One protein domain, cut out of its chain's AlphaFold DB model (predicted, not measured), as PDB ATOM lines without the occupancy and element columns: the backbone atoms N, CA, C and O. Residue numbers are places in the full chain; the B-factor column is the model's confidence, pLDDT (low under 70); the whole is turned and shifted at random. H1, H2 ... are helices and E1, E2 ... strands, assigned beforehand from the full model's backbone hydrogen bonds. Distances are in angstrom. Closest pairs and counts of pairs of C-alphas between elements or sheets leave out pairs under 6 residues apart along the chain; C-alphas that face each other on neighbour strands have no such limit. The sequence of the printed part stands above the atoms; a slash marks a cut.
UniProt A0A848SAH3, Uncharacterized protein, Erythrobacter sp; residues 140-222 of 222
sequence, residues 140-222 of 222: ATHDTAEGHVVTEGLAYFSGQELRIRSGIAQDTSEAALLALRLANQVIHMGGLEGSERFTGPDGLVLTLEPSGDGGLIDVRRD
ATOM      1  N   ALA A 140      15.690-119.164 114.827       93.88
ATOM      2  CA  ALA A 140      14.680-118.438 115.567       93.88
ATOM      3  C   ALA A 140      13.335-118.512 114.833       93.88
ATOM      4  O   ALA A 140      13.227-118.961 113.690       93.88
ATOM      5  N   THR A 141      12.295-118.064 115.521       95.12
ATOM      6  CA  THR A 141      10.989-117.771 114.931       95.12
ATOM      7  C   THR A 141      10.556-116.402 115.424       95.12
ATOM      8  O   THR A 141      10.902-116.010 116.543       95.12
ATOM      9  N   HIS A 142       9.825-115.673 114.591       94.69
ATOM     10  CA  HIS A 142       9.226-114.407 114.976       94.69
ATOM     11  C   HIS A 142       7.801-114.296 114.443       94.69
ATOM     12  O   HIS A 142       7.462-114.819 113.377       94.69
ATOM     13  N   ASP A 143       6.983-113.577 115.203       95.31
ATOM     14  CA  ASP A 143       5.600-113.296 114.857       95.31
ATOM     15  C   ASP A 143       5.545-112.055 113.961       95.31
ATOM     16  O   ASP A 143       6.226-111.051 114.191       95.31
ATOM     17  N   THR A 144       4.712-112.110 112.932       93.94
ATOM     18  CA  THR A 144       4.422-110.971 112.054       93.94
ATOM     19  C   THR A 144       3.177-110.225 112.533       93.94
ATOM     20  O   THR A 144       2.337-110.779 113.245       93.94
ATOM     21  N   ALA A 145       2.992-108.985 112.073       91.12
ATOM     22  CA  ALA A 145       1.789-108.201 112.371       91.12
ATOM     23  C   ALA A 145       0.481-108.868 111.888       91.12
ATOM     24  O   ALA A 145      -0.587-108.598 112.429       91.12
ATOM     25  N   GLU A 146       0.565-109.755 110.893       90.81
ATOM     26  CA  GLU A 146      -0.560-110.505 110.314       90.81
ATOM     27  C   GLU A 146      -0.858-111.819 111.072       90.81
ATOM     28  O   GLU A 146      -1.741-112.594 110.687       90.81
ATOM     29  N   GLY A 147      -0.122-112.091 112.158       91.56
ATOM     30  CA  GLY A 147      -0.256-113.300 112.974       91.56
ATOM     31  C   GLY A 147       0.383-114.545 112.353       91.56
ATOM     32  O   GLY A 147       0.078-115.661 112.764       91.56
ATOM     33  N   HIS A 148       1.227-114.380 111.332       95.12
ATOM     34  CA  HIS A 148       2.071-115.456 110.807       95.12
ATOM     35  C   HIS A 148       3.296-115.656 111.689       95.12
ATOM     36  O   HIS A 148       3.785-114.687 112.266       95.12
ATOM     37  N   VAL A 149       3.829-116.873 111.698       97.31
ATOM     38  CA  VAL A 149       5.139-117.179 112.280       97.31
ATOM     39  C   VAL A 149       6.116-117.465 111.155       97.31
ATOM     40  O   VAL A 149       5.823-118.291 110.289       97.31
ATOM     41  N   VAL A 150       7.263-116.791 111.156       97.25
ATOM     42  CA  VAL A 150       8.318-116.969 110.149       97.25
ATOM     43  C   VAL A 150       9.600-117.410 110.843       97.25
ATOM     44  O   VAL A 150       9.921-116.923 111.931       97.25
ATOM     45  N   THR A 151      10.315-118.362 110.248       97.12
ATOM     46  CA  THR A 151      11.644-118.741 110.731       97.12
ATOM     47  C   THR A 151      12.667-117.658 110.418       97.12
ATOM     48  O   THR A 151      12.489-116.831 109.528       97.12
ATOM     49  N   GLU A 152      13.751-117.663 111.177       96.19
ATOM     50  CA  GLU A 152      14.926-116.863 110.881       96.19
ATOM     51  C   GLU A 152      16.173-117.729 111.068       96.19
ATOM     52  O   GLU A 152      16.401-118.282 112.151       96.19
ATOM     53  N   GLY A 153      16.950-117.880 109.998       94.69
ATOM     54  CA  GLY A 153      18.166-118.686 109.947       94.69
ATOM     55  C   GLY A 153      18.014-120.003 109.192       94.69
ATOM     56  O   GLY A 153      19.029-120.646 108.919       94.69
ATOM     57  N   LEU A 154      16.798-120.400 108.792       95.25
ATOM     58  CA  LEU A 154      16.606-121.595 107.964       95.25
ATOM     59  C   LEU A 154      17.243-121.404 106.583       95.25
ATOM     60  O   LEU A 154      17.851-122.338 106.054       95.25
ATOM     61  N   ALA A 155      17.215-120.177 106.053       95.00
ATOM     62  CA  ALA A 155      17.780-119.866 104.749       95.00
ATOM     63  C   ALA A 155      19.294-120.115 104.665       95.00
ATOM     64  O   ALA A 155      19.806-120.372 103.577       95.00
ATOM     65  N   TYR A 156      20.018-120.133 105.790       92.44
ATOM     66  CA  TYR A 156      21.428-120.540 105.805       92.44
ATOM     67  C   TYR A 156      21.623-121.980 105.293       92.44
ATOM     68  O   TYR A 156      22.635-122.289 104.657       92.44
ATOM     69  N   PHE A 157      20.651-122.856 105.562       91.44
ATOM     70  CA  PHE A 157      20.703-124.281 105.241       91.44
ATOM     71  C   PHE A 157      20.003-124.640 103.931       91.44
ATOM     72  O   PHE A 157      20.454-125.548 103.239       91.44
ATOM     73  N   SER A 158      18.901-123.961 103.615       92.12
ATOM     74  CA  SER A 158      18.004-124.310 102.503       92.12
ATOM     75  C   SER A 158      17.866-123.221 101.439       92.12
ATOM     76  O   SER A 158      17.215-123.443 100.424       92.12
ATOM     77  N   GLY A 159      18.392-122.018 101.685       93.19
ATOM     78  CA  GLY A 159      18.110-120.827 100.877       93.19
ATOM     79  C   GLY A 159      16.713-120.226 101.083       93.19
ATOM     80  O   GLY A 159      16.403-119.223 100.449       93.19
ATOM     81  N   GLN A 160      15.881-120.804 101.958       95.94
ATOM     82  CA  GLN A 160      14.477-120.425 102.144       95.94
ATOM     83  C   GLN A 160      14.115-120.306 103.626       95.94
ATOM     84  O   GLN A 160      14.463-121.185 104.411       95.94
ATOM     85  N   GLU A 161      13.362-119.279 104.011       97.19
ATOM     86  CA  GLU A 161      12.691-119.258 105.320       97.19
ATOM     87  C   GLU A 161      11.312-119.927 105.235       97.19
ATOM     88  O   GLU A 161      10.689-119.993 104.180       97.19
ATOM     89  N   LEU A 162      10.807-120.440 106.349       97.12
ATOM     90  CA  LEU A 162       9.509-121.096 106.441       97.12
ATOM     91  C   LEU A 162       8.495-120.154 107.091       97.12
ATOM     92  O   LEU A 162       8.776-119.558 108.130       97.12
ATOM     93  N   ARG A 163       7.288-120.076 106.530       97.12
ATOM     94  CA  ARG A 163       6.172-119.301 107.076       97.12
ATOM     95  C   ARG A 163       4.975-120.192 107.394       97.12
ATOM     96  O   ARG A 163       4.377-120.806 106.511       97.12
ATOM     97  N   ILE A 164       4.563-120.182 108.659       96.25
ATOM     98  CA  ILE A 164       3.276-120.711 109.111       96.25
ATOM     99  C   ILE A 164       2.256-119.577 109.053       96.25
ATOM    100  O   ILE A 164       2.334-118.615 109.822       96.25
ATOM    101  N   ARG A 165       1.300-119.671 108.125       93.38
ATOM    102  CA  ARG A 165       0.225-118.680 108.015       93.38
ATOM    103  C   ARG A 165      -0.704-118.728 109.229       93.38
ATOM    104  O   ARG A 165      -0.844-119.750 109.901       93.38
ATOM    105  N   SER A 166      -1.359-117.603 109.493       92.19
ATOM    106  CA  SER A 166      -2.304-117.476 110.599       92.19
ATOM    107  C   SER A 166      -3.484-118.427 110.382       92.19
ATOM    108  O   SER A 166      -3.885-118.696 109.249       92.19
ATOM    109  N   GLY A 167      -4.000-118.990 111.474       89.19
ATOM    110  CA  GLY A 167      -5.070-119.992 111.436       89.19
ATOM    111  C   GLY A 167      -4.616-121.424 111.134       89.19
ATOM    112  O   GLY A 167      -5.446-122.329 111.174       89.19
ATOM    113  N   ILE A 168      -3.323-121.663 110.866       90.56
ATOM    114  CA  ILE A 168      -2.792-123.030 110.753       90.56
ATOM    115  C   ILE A 168      -2.616-123.665 112.124       90.56
ATOM    116  O   ILE A 168      -2.996-124.809 112.287       90.56
ATOM    117  N   ALA A 169      -2.070-122.963 113.108       90.81
ATOM    118  CA  ALA A 169      -1.985-123.456 114.483       90.81
ATOM    119  C   ALA A 169      -2.991-122.723 115.384       90.81
ATOM    120  O   ALA A 169      -3.561-121.709 114.969       90.81
ATOM    121  N   GLN A 170      -3.222-123.230 116.600       89.44
ATOM    122  CA  GLN A 170      -4.123-122.596 117.567       89.44
ATOM    123  C   GLN A 170      -3.588-121.235 118.028       89.44
ATOM    124  O   GLN A 170      -4.366-120.296 118.200       89.44
ATOM    125  N   ASP A 171      -2.270-121.127 118.195       92.06
ATOM    126  CA  ASP A 171      -1.568-119.905 118.576       92.06
ATOM    127  C   ASP A 171      -0.155-119.837 117.961       92.06
ATOM    128  O   ASP A 171       0.290-120.753 117.257       92.06
ATOM    129  N   THR A 172       0.559-118.730 118.196       92.38
ATOM    130  CA  THR A 172       1.908-118.523 117.644       92.38
ATOM    131  C   THR A 172       2.966-119.423 118.285       92.38
ATOM    132  O   THR A 172       3.958-119.751 117.638       92.38
ATOM    133  N   SER A 173       2.742-119.917 119.505       92.56
ATOM    134  CA  SER A 173       3.643-120.860 120.177       92.56
ATOM    135  C   SER A 173       3.591-122.237 119.511       92.56
ATOM    136  O   SER A 173       4.626-122.817 119.171       92.56
ATOM    137  N   GLU A 174       2.387-122.747 119.243       93.06
ATOM    138  CA  GLU A 174       2.195-123.986 118.491       93.06
ATOM    139  C   GLU A 174       2.708-123.837 117.048       93.06
ATOM    140  O   GLU A 174       3.396-124.729 116.544       93.06
ATOM    141  N   ALA A 175       2.460-122.691 116.403       94.50
ATOM    142  CA  ALA A 175       3.007-122.396 115.080       94.50
ATOM    143  C   ALA A 175       4.544-122.380 115.076       94.50
ATOM    144  O   ALA A 175       5.146-122.945 114.167       94.50
ATOM    145  N   ALA A 176       5.196-121.803 116.089       93.38
ATOM    146  CA  ALA A 176       6.652-121.797 116.209       93.38
ATOM    147  C   ALA A 176       7.230-123.209 116.380       93.38
ATOM    148  O   ALA A 176       8.212-123.566 115.726       93.38
ATOM    149  N   LEU A 177       6.599-124.053 117.203       92.06
ATOM    150  CA  LEU A 177       7.001-125.456 117.352       92.06
ATOM    151  C   LEU A 177       6.822-126.242 116.048       92.06
ATOM    152  O   LEU A 177       7.699-127.027 115.672       92.06
ATOM    153  N   LEU A 178       5.713-126.016 115.336       93.19
ATOM    154  CA  LEU A 178       5.484-126.605 114.020       93.19
ATOM    155  C   LEU A 178       6.543-126.135 113.013       93.19
ATOM    156  O   LEU A 178       7.103-126.966 112.297       93.19
ATOM    157  N   ALA A 179       6.860-124.838 113.004       94.31
ATOM    158  CA  ALA A 179       7.870-124.250 112.137       94.31
ATOM    159  C   ALA A 179       9.242-124.893 112.362       94.31
ATOM    160  O   ALA A 179       9.845-125.379 111.412       94.31
ATOM    161  N   LEU A 180       9.703-124.995 113.613       92.00
ATOM    162  CA  LEU A 180      10.992-125.619 113.942       92.00
ATOM    163  C   LEU A 180      11.040-127.107 113.563       92.00
ATOM    164  O   LEU A 180      12.067-127.609 113.100       92.00
ATOM    165  N   ARG A 181       9.923-127.830 113.720       90.31
ATOM    166  CA  ARG A 181       9.829-129.240 113.317       90.31
ATOM    167  C   ARG A 181       9.923-129.406 111.799       90.31
ATOM    168  O   ARG A 181      10.635-130.298 111.337       90.31
ATOM    169  N   LEU A 182       9.199-128.586 111.041       92.56
ATOM    170  CA  LEU A 182       9.225-128.605 109.577       92.56
ATOM    171  C   LEU A 182      10.572-128.123 109.039       92.56
ATOM    172  O   LEU A 182      11.109-128.752 108.136       92.56
ATOM    173  N   ALA A 183      11.164-127.093 109.642       91.62
ATOM    174  CA  ALA A 183      12.492-126.595 109.307       91.62
ATOM    175  C   ALA A 183      13.540-127.714 109.355       91.62
ATOM    176  O   ALA A 183      14.329-127.861 108.426       91.62
ATOM    177  N   ASN A 184      13.486-128.581 110.374       88.06
ATOM    178  CA  ASN A 184      14.353-129.754 110.420       88.06
ATOM    179  C   ASN A 184      14.172-130.649 109.179       88.06
ATOM    180  O   ASN A 184      15.160-131.072 108.600       88.06
ATOM    181  N   GLN A 185      12.943-130.898 108.713       88.69
ATOM    182  CA  GLN A 185      12.710-131.676 107.484       88.69
ATOM    183  C   GLN A 185      13.237-130.958 106.233       88.69
ATOM    184  O   GLN A 185      13.909-131.574 105.411       88.69
ATOM    185  N   VAL A 186      12.998-129.648 106.119       91.50
ATOM    186  CA  VAL A 186      13.477-128.818 105.000       91.50
ATOM    187  C   VAL A 186      15.001-128.852 104.889       91.50
ATOM    188  O   VAL A 186      15.531-128.994 103.789       91.50
ATOM    189  N   ILE A 187      15.712-128.810 106.020       88.88
ATOM    190  CA  ILE A 187      17.177-128.940 106.055       88.88
ATOM    191  C   ILE A 187      17.630-130.273 105.455       88.88
ATOM    192  O   ILE A 187      18.606-130.304 104.711       88.88
ATOM    193  N   HIS A 188      16.926-131.371 105.740       86.31
ATOM    194  CA  HIS A 188      17.280-132.686 105.195       86.31
ATOM    195  C   HIS A 188      17.027-132.788 103.685       86.31
ATOM    196  O   HIS A 188      17.704-133.566 103.018       86.31
ATOM    197  N   MET A 189      16.084-132.008 103.149       88.06
ATOM    198  CA  MET A 189      15.808-131.936 101.709       88.06
ATOM    199  C   MET A 189      16.741-130.969 100.965       88.06
ATOM    200  O   MET A 189      16.888-131.088  99.755       88.06
ATOM    201  N   GLY A 190      17.387-130.039 101.676       86.81
ATOM    202  CA  GLY A 190      18.187-128.971 101.068       86.81
ATOM    203  C   GLY A 190      17.350-127.807 100.525       86.81
ATOM    204  O   GLY A 190      17.832-127.071  99.673       86.81
ATOM    205  N   GLY A 191      16.119-127.633 101.018       90.19
ATOM    206  CA  GLY A 191      15.136-126.683 100.478       90.19
ATOM    207  C   GLY A 191      14.048-127.351  99.641       90.19
ATOM    208  O   GLY A 191      14.017-128.574  99.509       90.19
ATOM    209  N   LEU A 192      13.107-126.547  99.137       94.00
ATOM    210  CA  LEU A 192      12.017-127.006  98.274       94.00
ATOM    211  C   LEU A 192      12.104-126.351  96.893       94.00
ATOM    212  O   LEU A 192      12.110-125.127  96.764       94.00
ATOM    213  N   GLU A 193      12.066-127.188  95.857       91.38
ATOM    214  CA  GLU A 193      11.914-126.758  94.458       91.38
ATOM    215  C   GLU A 193      10.445-126.778  93.994       91.38
ATOM    216  O   GLU A 193      10.089-126.145  93.001       91.38
ATOM    217  N   GLY A 194       9.574-127.490  94.715       91.81
ATOM    218  CA  GLY A 194       8.165-127.670  94.378       91.81
ATOM    219  C   GLY A 194       7.298-127.939  95.605       91.81
ATOM    220  O   GLY A 194       7.775-127.904  96.737       91.81
ATOM    221  N   SER A 195       6.004-128.167  95.368       93.69
ATOM    222  CA  SER A 195       5.033-128.456  96.428       93.69
ATOM    223  C   SER A 195       5.265-129.844  97.026       93.69
ATOM    224  O   SER A 195       5.345-130.824  96.285       93.69
ATOM    225  N   GLU A 196       5.321-129.928  98.354       94.56
ATOM    226  CA  GLU A 196       5.537-131.167  99.105       94.56
ATOM    227  C   GLU A 196       4.469-131.356 100.186       94.56
ATOM    228  O   GLU A 196       3.986-130.392 100.784       94.56
ATOM    229  N   ARG A 197       4.106-132.612 100.473       93.31
ATOM    230  CA  ARG A 197       3.103-132.950 101.496       93.31
ATOM    231  C   ARG A 197       3.731-133.631 102.702       93.31
ATOM    232  O   ARG A 197       4.459-134.610 102.569       93.31
ATOM    233  N   PHE A 198       3.354-133.173 103.891       89.19
ATOM    234  CA  PHE A 198       3.818-133.689 105.176       89.19
ATOM    235  C   PHE A 198       2.648-134.025 106.092       89.19
ATOM    236  O   PHE A 198       1.651-133.312 106.131       89.19
ATOM    237  N   THR A 199       2.775-135.080 106.891       87.69
ATOM    238  CA  THR A 199       1.820-135.348 107.974       87.69
ATOM    239  C   THR A 199       2.209-134.544 109.214       87.69
ATOM    240  O   THR A 199       3.298-134.716 109.772       87.69
ATOM    241  N   GLY A 200       1.313-133.657 109.637       81.44
ATOM    242  CA  GLY A 200       1.428-132.853 110.842       81.44
ATOM    243  C   GLY A 200       1.377-133.688 112.132       81.44
ATOM    244  O   GLY A 200       1.049-134.877 112.112       81.44
ATOM    245  N   PRO A 201       1.711-133.086 113.288       76.00
ATOM    246  CA  PRO A 201       1.682-133.763 114.590       76.00
ATOM    247  C   PRO A 201       0.293-134.286 114.987       76.00
ATOM    248  O   PRO A 201       0.183-135.263 115.719       76.00
ATOM    249  N   ASP A 202      -0.744-133.618 114.497       82.31
ATOM    250  CA  ASP A 202      -2.165-133.924 114.658       82.31
ATOM    251  C   ASP A 202      -2.673-134.999 113.677       82.31
ATOM    252  O   ASP A 202      -3.841-135.380 113.729       82.31
ATOM    253  N   GLY A 203      -1.809-135.500 112.787       83.88
ATOM    254  CA  GLY A 203      -2.165-136.449 111.735       83.88
ATOM    255  C   GLY A 203      -2.777-135.806 110.487       83.88
ATOM    256  O   GLY A 203      -3.072-136.527 109.534       83.88
ATOM    257  N   LEU A 204      -2.953-134.480 110.459       85.69
ATOM    258  CA  LEU A 204      -3.474-133.764 109.296       85.69
ATOM    259  C   LEU A 204      -2.392-133.579 108.232       85.69
ATOM    260  O   LEU A 204      -1.198-133.595 108.525       85.69
ATOM    261  N   VAL A 205      -2.807-133.407 106.979       91.75
ATOM    262  CA  VAL A 205      -1.876-133.161 105.874       91.75
ATOM    263  C   VAL A 205      -1.563-131.669 105.797       91.75
ATOM    264  O   VAL A 205      -2.453-130.819 105.790       91.75
ATOM    265  N   LEU A 206      -0.272-131.369 105.757       94.38
ATOM    266  CA  LEU A 206       0.289-130.058 105.503       94.38
ATOM    267  C   LEU A 206       0.876-130.050 104.098       94.38
ATOM    268  O   LEU A 206       1.609-130.968 103.732       94.38
ATOM    269  N   THR A 207       0.602-128.991 103.353       95.12
ATOM    270  CA  THR A 207       1.202-128.742 102.045       95.12
ATOM    271  C   THR A 207       2.200-127.596 102.194       95.12
ATOM    272  O   THR A 207       1.854-126.531 102.707       95.12
ATOM    273  N   LEU A 208       3.450-127.832 101.805       96.19
ATOM    274  CA  LEU A 208       4.531-126.849 101.784       96.19
ATOM    275  C   LEU A 208       4.744-126.409 100.338       96.19
ATOM    276  O   LEU A 208       4.935-127.254  99.470       96.19
ATOM    277  N   GLU A 209       4.733-125.105 100.080       95.69
ATOM    278  CA  GLU A 209       4.875-124.546  98.732       95.69
ATOM    279  C   GLU A 209       5.915-123.417  98.728       95.69
ATOM    280  O   GLU A 209       5.792-122.493  99.536       95.69
ATOM    281  N   PRO A 210       6.916-123.437  97.830       96.25
ATOM    282  CA  PRO A 210       7.799-122.291  97.635       96.25
ATOM    283  C   PRO A 210       7.015-121.047  97.201       96.25
ATOM    284  O   PRO A 210       6.087-121.123  96.388       96.25
ATOM    285  N   SER A 211       7.400-119.881  97.711       93.94
ATOM    286  CA  SER A 211       6.907-118.594  97.233       93.94
ATOM    287  C   SER A 211       7.394-118.307  95.811       93.94
ATOM    288  O   SER A 211       8.370-118.879  95.329       93.94
ATOM    289  N   GLY A 212       6.733-117.367  95.129       88.12
ATOM    290  CA  GLY A 212       7.089-117.008  93.752       88.12
ATOM    291  C   GLY A 212       8.498-116.418  93.587       88.12
ATOM    292  O   GLY A 212       9.074-116.542  92.511       88.12
ATOM    293  N   ASP A 213       9.056-115.798  94.630       89.25
ATOM    294  CA  ASP A 213      10.441-115.305  94.668       89.25
ATOM    295  C   ASP A 213      11.450-116.361  95.156       89.25
ATOM    296  O   ASP A 213      12.653-116.108  95.151       89.25
ATOM    297  N   GLY A 214      10.972-117.543  95.556       88.50
ATOM    298  CA  GLY A 214      11.784-118.681  95.970       88.50
ATOM    299  C   GLY A 214      12.467-118.534  97.328       88.50
ATOM    300  O   GLY A 214      13.184-119.455  97.700       88.50
ATOM    301  N   GLY A 215      12.267-117.427  98.055       94.12
ATOM    302  CA  GLY A 215      12.907-117.163  99.352       94.12
ATOM    303  C   GLY A 215      12.101-117.623 100.569       94.12
ATOM    304  O   GLY A 215      12.633-117.656 101.679       94.12
ATOM    305  N   LEU A 216      10.827-117.979 100.383       96.38
ATOM    306  CA  LEU A 216       9.947-118.476 101.436       96.38
ATOM    307  C   LEU A 216       9.342-119.831 101.067       96.38
ATOM    308  O   LEU A 216       9.110-120.132  99.901       96.38
ATOM    309  N   ILE A 217       9.003-120.611 102.086       97.44
ATOM    310  CA  ILE A 217       8.136-121.783 102.000       97.44
ATOM    311  C   ILE A 217       6.870-121.470 102.793       97.44
ATOM    312  O   ILE A 217       6.915-121.278 104.009       97.44
ATOM    313  N   ASP A 218       5.730-121.423 102.116       96.31
ATOM    314  CA  ASP A 218       4.424-121.277 102.742       96.31
ATOM    315  C   ASP A 218       3.879-122.640 103.160       96.31
ATOM    316  O   ASP A 218       3.733-123.549 102.344       96.31
ATOM    317  N   VAL A 219       3.518-122.762 104.435       95.31
ATOM    318  CA  VAL A 219       2.772-123.918 104.932       95.31
ATOM    319  C   VAL A 219       1.285-123.653 104.774       95.31
ATOM    320  O   VAL A 219       0.805-122.549 105.037       95.31
ATOM    321  N   ARG A 220       0.546-124.679 104.359       90.25
ATOM    322  CA  ARG A 220      -0.912-124.698 104.245       90.25
ATOM    323  C   ARG A 220      -1.454-125.983 104.862       90.25
ATOM    324  O   ARG A 220      -0.773-127.003 104.864       90.25
ATOM    325  N   ARG A 221      -2.677-125.926 105.386       85.69
ATOM    326  CA  ARG A 221      -3.462-127.114 105.751       85.69
ATOM    327  C   ARG A 221      -4.435-127.422 104.617       85.69
ATOM    328  O   ARG A 221      -5.051-126.485 104.102       85.69
ATOM    329  N   ASP A 222      -4.514-128.698 104.250       75.94
ATOM    330  CA  ASP A 222      -5.518-129.225 103.316       75.94
ATOM    331  C   ASP A 222      -6.896-129.354 103.995       75.94
ATOM    332  O   ASP A 222      -6.943-129.650 105.215       75.94
TER     333      ASP A 222
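AT A GLANCE: This is residues 140 to 222 of the 222 residues of an uncharacterized protein of Erythrobacter sp (UniProt A0A848SAH3). A strongly twisted sheet of six strands curls round one long helix, H2, which packs on one face of it, chiefly along E1, E2 and E3. The small helix H1 sits past the ends of E2 and E3, by the last turn of H2, and the other face of the sheet carries no named helix. The printed part has 83 residues, with two named helices and six named strands in the order E1, E2, H1, E3, H2, E4, E5, E6. Across the mixed sheet the strands run E1, E2, E3, E6, E5, E4, with E3 and E6 parallel and the other neighbours antiparallel; the class is mixed, helices and strands. The whole is compact, with a radius of gyration of the C-alphas of 11.4 A, and rounded, with spans of 28, 27 and 21 A.

IN THESE COORDINATES: E1, residues 140 to 143, begins at C-alpha 140, (14.680, -118.438, 115.567), and is 10.5 A long. E2 is residues 149 to 152, H1 residues 155 to 158 and E3 residues 161 to 164. H2, residues 172 to 189, measures 25.0 A and ends at C-alpha 189, (15.808, -131.936, 101.709). E4 is residues 196 to 199. E5, residues 205 to 210, measures 16.7 A. E6, residues 216 to 221, measures 16.5 A and ends at C-alpha 221, (-3.462, -127.114, 105.751).

HOW THE PARTS SIT: E1 and E2 form a hairpin, with N 142 and O 150 at 2.9 A. E2 and E3 are antiparallel, with N 164 and O 149 at 2.8 A. E3 and E6 are parallel at 24 degrees, with N 217 and O 161 at 2.8 A. E5 forms hairpins with E6, N 218 and O 209 at 2.8 A, and with E4, N 198 and O 206 at 2.8 A. E4, E5 and E6 are a meander, each strand the antiparallel neighbour of the one before. E3, H2 and E4 make a split strand-helix-strand unit, two strands running the same way with E6 and E5 between them; its crossover is left-handed. H2 is on the sheet, two layers; its closest C-alphas to E3 are those of Ala 175 and Ile 164, 6.2 A apart. H2 and E6 are near each other, with 5 pairs of C-alphas within 10 A. H1 is not on the sheet; it touches H2 at residues 186 to 189 alone, the closest C-alphas being those of Ser 158 and Ile 187, 5.9 A apart. In H2, 13 of 14 O i to N i+4 pairs are within hydrogen-bond range; H1 is too short for such a pair. The edge strands E1 and E4 are apart.

THE WHOLE: The two C-alphas farthest apart, those of Asp 202 and Asp 213, are 30.1 A apart. The printed part has no cut and ends at residue 222, the chain's last. No link is long; E3 to H2 and H2 to E4 are short and the others tight. The mean pLDDT of the printed part is 91.9, and no printed residue is under 70.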